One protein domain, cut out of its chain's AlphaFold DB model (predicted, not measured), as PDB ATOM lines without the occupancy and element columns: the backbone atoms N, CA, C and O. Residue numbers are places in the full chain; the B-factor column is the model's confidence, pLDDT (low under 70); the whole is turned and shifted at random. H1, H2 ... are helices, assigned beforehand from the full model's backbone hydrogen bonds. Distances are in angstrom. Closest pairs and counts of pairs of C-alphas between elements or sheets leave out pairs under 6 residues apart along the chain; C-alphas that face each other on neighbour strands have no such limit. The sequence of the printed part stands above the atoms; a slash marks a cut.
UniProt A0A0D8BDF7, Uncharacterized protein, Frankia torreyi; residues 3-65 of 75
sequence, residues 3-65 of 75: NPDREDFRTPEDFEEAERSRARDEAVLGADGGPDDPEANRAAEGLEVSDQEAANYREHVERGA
ATOM      1  N   ASN A   3       8.157  -1.732  21.714       46.47
ATOM      2  CA  ASN A   3       7.207  -2.413  20.846       46.47
ATOM      3  C   ASN A   3       7.404  -3.922  21.081       46.47
ATOM      4  O   ASN A   3       8.511  -4.388  20.803       46.47
ATOM      5  N   PRO A   4       6.417  -4.650  21.633       53.19
ATOM      6  CA  PRO A   4       6.598  -6.043  22.053       53.19
ATOM      7  C   PRO A   4       7.071  -6.937  20.899       53.19
ATOM      8  O   PRO A   4       7.907  -7.806  21.107       53.19
ATOM      9  N   ASP A   5       6.667  -6.621  19.668       57.62
ATOM     10  CA  ASP A   5       7.035  -7.385  18.470       57.62
ATOM     11  C   ASP A   5       8.536  -7.350  18.149       57.62
ATOM     12  O   ASP A   5       9.041  -8.225  17.462       57.62
ATOM     13  N   ARG A   6       9.288  -6.346  18.625       57.41
ATOM     14  CA  ARG A   6      10.721  -6.214  18.304       57.41
ATOM     15  C   ARG A   6      11.616  -7.057  19.216       57.41
ATOM     16  O   ARG A   6      12.770  -7.287  18.869       57.41
ATOM     17  N   GLU A   7      11.104  -7.475  20.375       56.56
ATOM     18  CA  GLU A   7      11.854  -8.235  21.387       56.56
ATOM     19  C   GLU A   7      11.927  -9.740  21.071       56.56
ATOM     20  O   GLU A   7      12.824 -10.419  21.572       56.56
ATOM     21  N   ASP A   8      11.057 -10.244  20.190       73.31
ATOM     22  CA  ASP A   8      11.037 -11.651  19.756       73.31
ATOM     23  C   ASP A   8      12.127 -11.994  18.718       73.31
ATOM     24  O   ASP A   8      12.404 -13.167  18.448       73.31
ATOM     25  N   PHE A   9      12.795 -10.982  18.155       75.94
ATOM     26  CA  PHE A   9      13.840 -11.157  17.147       75.94
ATOM     27  C   PHE A   9      15.232 -11.233  17.779       75.94
ATOM     28  O   PHE A   9      15.605 -10.436  18.639       75.94
ATOM     29  N   ARG A  10      16.041 -12.198  17.320       81.69
ATOM     30  CA  ARG A  10      17.402 -12.418  17.842       81.69
ATOM     31  C   ARG A  10      18.358 -11.301  17.439       81.69
ATOM     32  O   ARG A  10      19.305 -11.027  18.177       81.69
ATOM     33  N   THR A  11      18.123 -10.685  16.282       83.25
ATOM     34  CA  THR A  11      18.920  -9.581  15.749       83.25
ATOM     35  C   THR A  11      18.032  -8.489  15.135       83.25
ATOM     36  O   THR A  11      16.910  -8.772  14.703       83.25
ATOM     37  N   PRO A  12      18.499  -7.227  15.084       81.56
ATOM     38  CA  PRO A  12      17.805  -6.155  14.367       81.56
ATOM     39  C   PRO A  12      17.589  -6.460  12.879       81.56
ATOM     40  O   PRO A  12      16.566  -6.069  12.322       81.56
ATOM     41  N   GLU A  13      18.524  -7.174  12.252       84.75
ATOM     42  CA  GLU A  13      18.448  -7.584  10.852       84.75
ATOM     43  C   GLU A  13      17.286  -8.558  10.600       84.75
ATOM     44  O   GLU A  13      16.587  -8.413   9.595       84.75
ATOM     45  N   ASP A  14      17.023  -9.485  11.531       82.12
ATOM     46  CA  ASP A  14      15.888 -10.420  11.441       82.12
ATOM     47  C   ASP A  14      14.545  -9.669  11.453       82.12
ATOM     48  O   ASP A  14      13.630  -9.994  10.695       82.12
ATOM     49  N   PHE A  15      14.437  -8.624  12.280       85.62
ATOM     50  CA  PHE A  15      13.247  -7.772  12.331       85.62
ATOM     51  C   PHE A  15      13.054  -6.996  11.019       85.62
ATOM     52  O   PHE A  15      11.950  -6.927  10.484       85.62
ATOM     53  N   GLU A  16      14.129  -6.431  10.464       86.31
ATOM     54  CA  GLU A  16      14.072  -5.708   9.189       86.31
ATOM     55  C   GLU A  16      13.761  -6.624   7.998       86.31
ATOM     56  O   GLU A  16      13.156  -6.193   7.015       86.31
ATOM     57  N   GLU A  17      14.187  -7.884   8.037       85.38
ATOM     58  CA  GLU A  17      13.800  -8.881   7.041       85.38
ATOM     59  C   GLU A  17      12.325  -9.275   7.159       85.38
ATOM     60  O   GLU A  17      11.635  -9.307   6.135       85.38
ATOM     61  N   ALA A  18      11.824  -9.485   8.378       83.31
ATOM     62  CA  ALA A  18      10.418  -9.790   8.628       83.31
ATOM     63  C   ALA A  18       9.491  -8.650   8.174       83.31
ATOM     64  O   ALA A  18       8.551  -8.894   7.419       83.31
ATOM     65  N   GLU A  19       9.807  -7.399   8.516       83.75
ATOM     66  CA  GLU A  19       9.047  -6.224   8.062       83.75
ATOM     67  C   GLU A  19       9.070  -6.078   6.534       83.75
ATOM     68  O   GLU A  19       8.050  -5.785   5.909       83.75
ATOM     69  N   ARG A  20      10.213  -6.350   5.886       84.19
ATOM     70  CA  ARG A  20      10.297  -6.373   4.415       84.19
ATOM     71  C   ARG A  20       9.524  -7.534   3.795       84.19
ATOM     72  O   ARG A  20       9.094  -7.415   2.650       84.19
ATOM     73  N   SER A  21       9.403  -8.674   4.473       80.00
ATOM     74  CA  SER A  21       8.569  -9.789   4.012       80.00
ATOM     75  C   SER A  21       7.098  -9.419   4.098       80.00
ATOM     76  O   SER A  21       6.418  -9.414   3.080       80.00
ATOM     77  N   ARG A  22       6.661  -8.955   5.269       78.69
ATOM     78  CA  ARG A  22       5.295  -8.502   5.504       78.69
ATOM     79  C   ARG A  22       4.860  -7.430   4.507       78.69
ATOM     80  O   ARG A  22       3.803  -7.550   3.909       78.69
ATOM     81  N   ALA A  23       5.696  -6.422   4.264       80.56
ATOM     82  CA  ALA A  23       5.394  -5.382   3.284       80.56
ATOM     83  C   ALA A  23       5.296  -5.918   1.842       80.56
ATOM     84  O   ALA A  23       4.568  -5.350   1.033       80.56
ATOM     85  N   ARG A  24       6.028  -6.989   1.496       78.06
ATOM     86  CA  ARG A  24       5.900  -7.657   0.189       78.06
ATOM     87  C   ARG A  24       4.590  -8.425   0.091       78.06
ATOM     88  O   ARG A  24       3.941  -8.319  -0.943       78.06
ATOM     89  N   ASP A  25       4.209  -9.131   1.147       70.38
ATOM     90  CA  ASP A  25       2.978  -9.922   1.193       70.38
ATOM     91  C   ASP A  25       1.737  -9.012   1.210       70.38
ATOM     92  O   ASP A  25       0.827  -9.199   0.408       70.38
ATOM     93  N   GLU A  26       1.745  -7.939   2.008       69.88
ATOM     94  CA  GLU A  26       0.696  -6.904   2.010       69.88
ATOM     95  C   GLU A  26       0.603  -6.150   0.669       69.88
ATOM     96  O   GLU A  26      -0.470  -5.679   0.287       69.88
ATOM     97  N   ALA A  27       1.710  -6.035  -0.073       72.06
ATOM     98  CA  ALA A  27       1.708  -5.430  -1.404       72.06
ATOM     99  C   ALA A  27       1.066  -6.330  -2.476       72.06
ATOM    100  O   ALA A  27       0.752  -5.836  -3.565       72.06
ATOM    101  N   VAL A  28       0.834  -7.618  -2.193       66.75
ATOM    102  CA  VAL A  28       0.060  -8.507  -3.069       66.75
ATOM    103  C   VAL A  28      -1.434  -8.243  -2.861       66.75
ATOM    104  O   VAL A  28      -2.159  -8.987  -2.207       66.75
ATOM    105  N   LEU A  29      -1.920  -7.153  -3.452       56.41
ATOM    106  CA  LEU A  29      -3.350  -6.857  -3.515       56.41
ATOM    107  C   LEU A  29      -4.048  -7.889  -4.422       56.41
ATOM    108  O   LEU A  29      -3.804  -7.910  -5.629       56.41
ATOM    109  N   GLY A  30      -4.928  -8.721  -3.851       54.19
ATOM    110  CA  GLY A  30      -5.797  -9.643  -4.601       54.19
ATOM    111  C   GLY A  30      -5.426 -11.131  -4.559       54.19
ATOM    112  O   GLY A  30      -5.865 -11.874  -5.429       54.19
ATOM    113  N   ALA A  31      -4.629 -11.588  -3.586       53.16
ATOM    114  CA  ALA A  31      -4.315 -13.015  -3.430       53.16
ATOM    115  C   ALA A  31      -5.437 -13.850  -2.775       53.16
ATOM    116  O   ALA A  31      -5.393 -15.076  -2.856       53.16
ATOM    117  N   ASP A  32      -6.445 -13.212  -2.172       58.97
ATOM    118  CA  ASP A  32      -7.530 -13.915  -1.463       58.97
ATOM    119  C   ASP A  32      -8.502 -14.639  -2.412       58.97
ATOM    120  O   ASP A  32      -9.232 -15.546  -2.016       58.97
ATOM    121  N   GLY A  33      -8.485 -14.274  -3.692       59.09
ATOM    122  CA  GLY A  33      -9.245 -14.918  -4.748       59.09
ATOM    123  C   GLY A  33      -8.791 -14.360  -6.083       59.09
ATOM    124  O   GLY A  33      -8.639 -13.148  -6.231       59.09
ATOM    125  N   GLY A  34      -8.553 -15.243  -7.056       63.84
ATOM    126  CA  GLY A  34      -8.325 -14.822  -8.436       63.84
ATOM    127  C   GLY A  34      -9.452 -13.903  -8.939       63.84
ATOM    128  O   GLY A  34     -10.489 -13.779  -8.284       63.84
ATOM    129  N   PRO A  35      -9.272 -13.240 -10.092       73.00
ATOM    130  CA  PRO A  35     -10.304 -12.369 -10.646       73.00
ATOM    131  C   PRO A  35     -11.655 -13.094 -10.701       73.00
ATOM    132  O   PRO A  35     -11.706 -14.252 -11.115       73.00
ATOM    133  N   ASP A  36     -12.724 -12.410 -10.281       76.50
ATOM    134  CA  ASP A  36     -14.087 -12.933 -10.381       76.50
ATOM    135  C   ASP A  36     -14.396 -13.195 -11.858       76.50
ATOM    136  O   ASP A  36     -14.522 -12.261 -12.655       76.50
ATOM    137  N   ASP A  37     -14.418 -14.474 -12.231       82.56
ATOM    138  CA  ASP A  37     -14.641 -14.949 -13.588       82.56
ATOM    139  C   ASP A  37     -16.059 -15.539 -13.666       82.56
ATOM    140  O   ASP A  37     -16.303 -16.670 -13.229       82.56
ATOM    141  N   PRO A  38     -17.028 -14.801 -14.242       84.19
ATOM    142  CA  PRO A  38     -18.412 -15.249 -14.329       84.19
ATOM    143  C   PRO A  38     -18.601 -16.500 -15.190       84.19
ATOM    144  O   PRO A  38     -19.658 -17.130 -15.127       84.19
ATOM    145  N   GLU A  39     -17.657 -16.818 -16.078       83.25
ATOM    146  CA  GLU A  39     -17.674 -18.056 -16.853       83.25
ATOM    147  C   GLU A  39     -17.173 -19.222 -16.002       83.25
ATOM    148  O   GLU A  39     -17.858 -20.243 -15.940       83.25
ATOM    149  N   ALA A  40     -16.073 -19.040 -15.264       80.31
ATOM    150  CA  ALA A  40     -15.580 -20.037 -14.315       80.31
ATOM    151  C   ALA A  40     -16.613 -20.353 -13.221       80.31
ATOM    152  O   ALA A  40     -16.865 -21.523 -12.939       80.31
ATOM    153  N   ASN A  41     -17.282 -19.334 -12.673       79.12
ATOM    154  CA  ASN A  41     -18.340 -19.514 -11.675       79.12
ATOM    155  C   ASN A  41     -19.519 -20.326 -12.228       79.12
ATOM    156  O   ASN A  41     -20.014 -21.226 -11.554       79.12
ATOM    157  N   ARG A  42     -19.939 -20.064 -13.475       84.50
ATOM    158  CA  ARG A  42     -20.986 -20.853 -14.151       84.50
ATOM    159  C   ARG A  42     -20.541 -22.282 -14.455       84.50
ATOM    160  O   ARG A  42     -21.360 -23.187 -14.400       84.50
ATOM    161  N   ALA A  43     -19.267 -22.494 -14.785       82.06
ATOM    162  CA  ALA A  43     -18.714 -23.830 -15.012       82.06
ATOM    163  C   ALA A  43     -18.593 -24.646 -13.713       82.06
ATOM    164  O   ALA A  43     -18.693 -25.870 -13.747       82.06
ATOM    165  N   ALA A  44     -18.376 -23.974 -12.582       79.38
ATOM    166  CA  ALA A  44     -18.356 -24.594 -11.263       79.38
ATOM    167  C   ALA A  44     -19.769 -24.908 -10.732       79.38
ATOM    168  O   ALA A  44     -19.935 -25.779  -9.876       79.38
ATOM    169  N   GLU A  45     -20.788 -24.212 -11.237       81.25
ATOM    170  CA  GLU A  45     -22.179 -24.381 -10.832       81.25
ATOM    171  C   GLU A  45     -22.682 -25.792 -11.195       81.25
ATOM    172  O   GLU A  45     -22.766 -26.171 -12.362       81.25
ATOM    173  N   GLY A  46     -23.005 -26.597 -10.178       79.75
ATOM    174  CA  GLY A  46     -23.474 -27.977 -10.355       79.75
ATOM    175  C   GLY A  46     -22.378 -29.048 -10.364       79.75
ATOM    176  O   GLY A  46     -22.680 -30.207 -10.647       79.75
ATOM    177  N   LEU A  47     -21.128 -28.702 -10.037       82.56
ATOM    178  CA  LEU A  47     -20.116 -29.710  -9.727       82.56
ATOM    179  C   LEU A  47     -20.485 -30.445  -8.432       82.56
ATOM    180  O   LEU A  47     -20.682 -29.833  -7.382       82.56
ATOM    181  N   GLU A  48     -20.553 -31.770  -8.514       86.19
ATOM    182  CA  GLU A  48     -20.744 -32.649  -7.364       86.19
ATOM    183  C   GLU A  48     -19.406 -33.271  -6.957       86.19
ATOM    184  O   GLU A  48     -18.555 -33.577  -7.793       86.19
ATOM    185  N   VAL A  49     -19.231 -33.473  -5.655       84.56
ATOM    186  CA  VAL A  49     -18.105 -34.217  -5.083       84.56
ATOM    187  C   VAL A  49     -18.620 -35.530  -4.513       84.56
ATOM    188  O   VAL A  49     -19.784 -35.630  -4.120       84.56
ATOM    189  N   SER A  50     -17.767 -36.549  -4.440       92.44
ATOM    190  CA  SER A  50     -18.146 -37.798  -3.780       92.44
ATOM    191  C   SER A  50     -18.355 -37.598  -2.272       92.44
ATOM    192  O   SER A  50     -17.768 -36.707  -1.651       92.44
ATOM    193  N   ASP A  51     -19.131 -38.491  -1.648       91.00
ATOM    194  CA  ASP A  51     -19.353 -38.477  -0.194       91.00
ATOM    195  C   ASP A  51     -18.037 -38.513   0.603       91.00
ATOM    196  O   ASP A  51     -17.915 -37.877   1.655       91.00
ATOM    197  N   GLN A  52     -17.035 -39.230   0.085       90.38
ATOM    198  CA  GLN A  52     -15.713 -39.334   0.699       90.38
ATOM    199  C   GLN A  52     -14.936 -38.015   0.614       90.38
ATOM    200  O   GLN A  52     -14.311 -37.608   1.591       90.38
ATOM    201  N   GLU A  53     -14.978 -37.330  -0.528       83.38
ATOM    202  CA  GLU A  53     -14.325 -36.027  -0.702       83.38
ATOM    203  C   GLU A  53     -14.980 -34.958   0.176       83.38
ATOM    204  O   GLU A  53     -14.276 -34.206   0.852       83.38
ATOM    205  N   ALA A  54     -16.314 -34.953   0.259       86.06
ATOM    206  CA  ALA A  54     -17.046 -34.068   1.161       86.06
ATOM    207  C   ALA A  54     -16.684 -34.317   2.636       86.06
ATOM    208  O   ALA A  54     -16.529 -33.370   3.408       86.06
ATOM    209  N   ALA A  55     -16.531 -35.584   3.044       85.94
ATOM    210  CA  ALA A  55     -16.104 -35.933   4.398       85.94
ATOM    211  C   ALA A  55     -14.672 -35.461   4.697       85.94
ATOM    212  O   ALA A  55     -14.445 -34.841   5.735       85.94
ATOM    213  N   ASN A  56     -13.739 -35.680   3.768       83.69
ATOM    214  CA  ASN A  56     -12.348 -35.246   3.907       83.69
ATOM    215  C   ASN A  56     -12.228 -33.718   4.000       83.69
ATOM    216  O   ASN A  56     -11.435 -33.205   4.790       83.69
ATOM    217  N   TYR A  57     -13.018 -32.986   3.207       81.44
ATOM    218  CA  TYR A  57     -13.048 -31.527   3.257       81.44
ATOM    219  C   TYR A  57     -13.562 -31.019   4.608       81.44
ATOM    220  O   TYR A  57     -12.929 -30.152   5.207       81.44
ATOM    221  N   ARG A  58     -14.646 -31.601   5.142       83.62
ATOM    222  CA  ARG A  58     -15.154 -31.252   6.483       83.62
ATOM    223  C   ARG A  58     -14.105 -31.476   7.571       83.62
ATOM    224  O   ARG A  58     -13.837 -30.564   8.344       83.62
ATOM    225  N   GLU A  59     -13.443 -32.633   7.575       81.12
ATOM    226  CA  GLU A  59     -12.362 -32.924   8.527       81.12
ATOM    227  C   GLU A  59     -11.180 -31.946   8.373       81.12
ATOM    228  O   GLU A  59     -10.527 -31.564   9.344       81.12
ATOM    229  N   HIS A  60     -10.865 -31.533   7.143       79.81
ATOM    230  CA  HIS A  60      -9.839 -30.525   6.890       79.81
ATOM    231  C   HIS A  60     -10.229 -29.152   7.452       79.81
ATOM    232  O   HIS A  60      -9.412 -28.554   8.149       79.81
ATOM    233  N   VAL A  61     -11.460 -28.687   7.215       77.00
ATOM    234  CA  VAL A  61     -11.968 -27.419   7.766       77.00
ATOM    235  C   VAL A  61     -11.973 -27.454   9.293       77.00
ATOM    236  O   VAL A  61     -11.493 -26.515   9.918       77.00
ATOM    237  N   GLU A  62     -12.427 -28.547   9.907       75.75
ATOM    238  CA  GLU A  62     -12.424 -28.712  11.367       75.75
ATOM    239  C   GLU A  62     -10.999 -28.684  11.943       75.75
ATOM    240  O   GLU A  62     -10.728 -27.972  12.911       75.75
ATOM    241  N   ARG A  63     -10.039 -29.384  11.323       68.00
ATOM    242  CA  ARG A  63      -8.623 -29.323  11.739       68.00
ATOM    243  C   ARG A  63      -7.995 -27.948  11.506       68.00
ATOM    244  O   ARG A  63      -7.154 -27.538  12.303       68.00
ATOM    245  N   GLY A  64      -8.383 -27.259  10.434       62.31
ATOM    246  CA  GLY A  64      -7.958 -25.895  10.128       62.31
ATOM    247  C   GLY A  64      -8.497 -24.882  11.139       62.31
ATOM    248  O   GLY A  64      -7.745 -24.040  11.608       62.31
ATOM    249  N   ALA A  65      -9.755 -25.021  11.566       61.22
ATOM    250  CA  ALA A  65     -10.368 -24.180  12.597       61.22
ATOM    251  C   ALA A  65      -9.707 -24.348  13.979       61.22
ATOM    252  O   ALA A  65      -9.728 -23.438  14.808       61.22
TER     253      ALA A  65
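Overview. This is residues 3 to 65 of the 75 residues of an uncharacterized protein of Frankia torreyi (UniProt A0A0D8BDF7). The backbone makes a wide, open hook with an empty middle: H1 and the long link after it make one long side, the short helix H2 sits at the turn, and H3 folds back across from that side. Before H1, residues 3 to 11 make an end with no named element. The printed part has 63 residues with three named helices, in the order H1, H2, H3, and no named strand; its class is all helix. The whole is extended, with a radius of gyration of the C-alphas of 20.0 A, and flat, spanning 53 by 29 by 15 A.

Arrangement. Start at Asn 3 and go on to H1, residues 12 to 26, which touches no helix. Eleven residues, a long link, lead from it to H2, residues 38 to 44; H1 and H2 are apart, with no C-alpha of the one within 8 A of the other. Six residues, a short link, then lead to H3, residues 51 to 65, which is apart from both H1 and H2. Residues 19 to 65 stand free, of which 19 to 26 belong to H1. In H1, H2 and H3 every backbone O i to N i+4 pair is within hydrogen-bond range.

Along the chain. Find C-alpha 12 at (17.805, -6.155, 14.367); from there H1 runs 21.1 A to C-alpha 26. H2 begins at C-alpha 38, at (-18.412, -15.249, -14.329), and is 9.8 A long. H3 runs 21.2 A from C-alpha 51 to C-alpha 65, at (-10.368, -24.180, 12.597).

Size, cuts and confidence. Look at Thr 11 and Gly 46 for the two C-alphas farthest apart, 53.1 A. The printed part has no cut. Its mean pLDDT is 76.0, and residues 3 to 7, 26, 28 to 34 and 63 to 65 of the model are under 70.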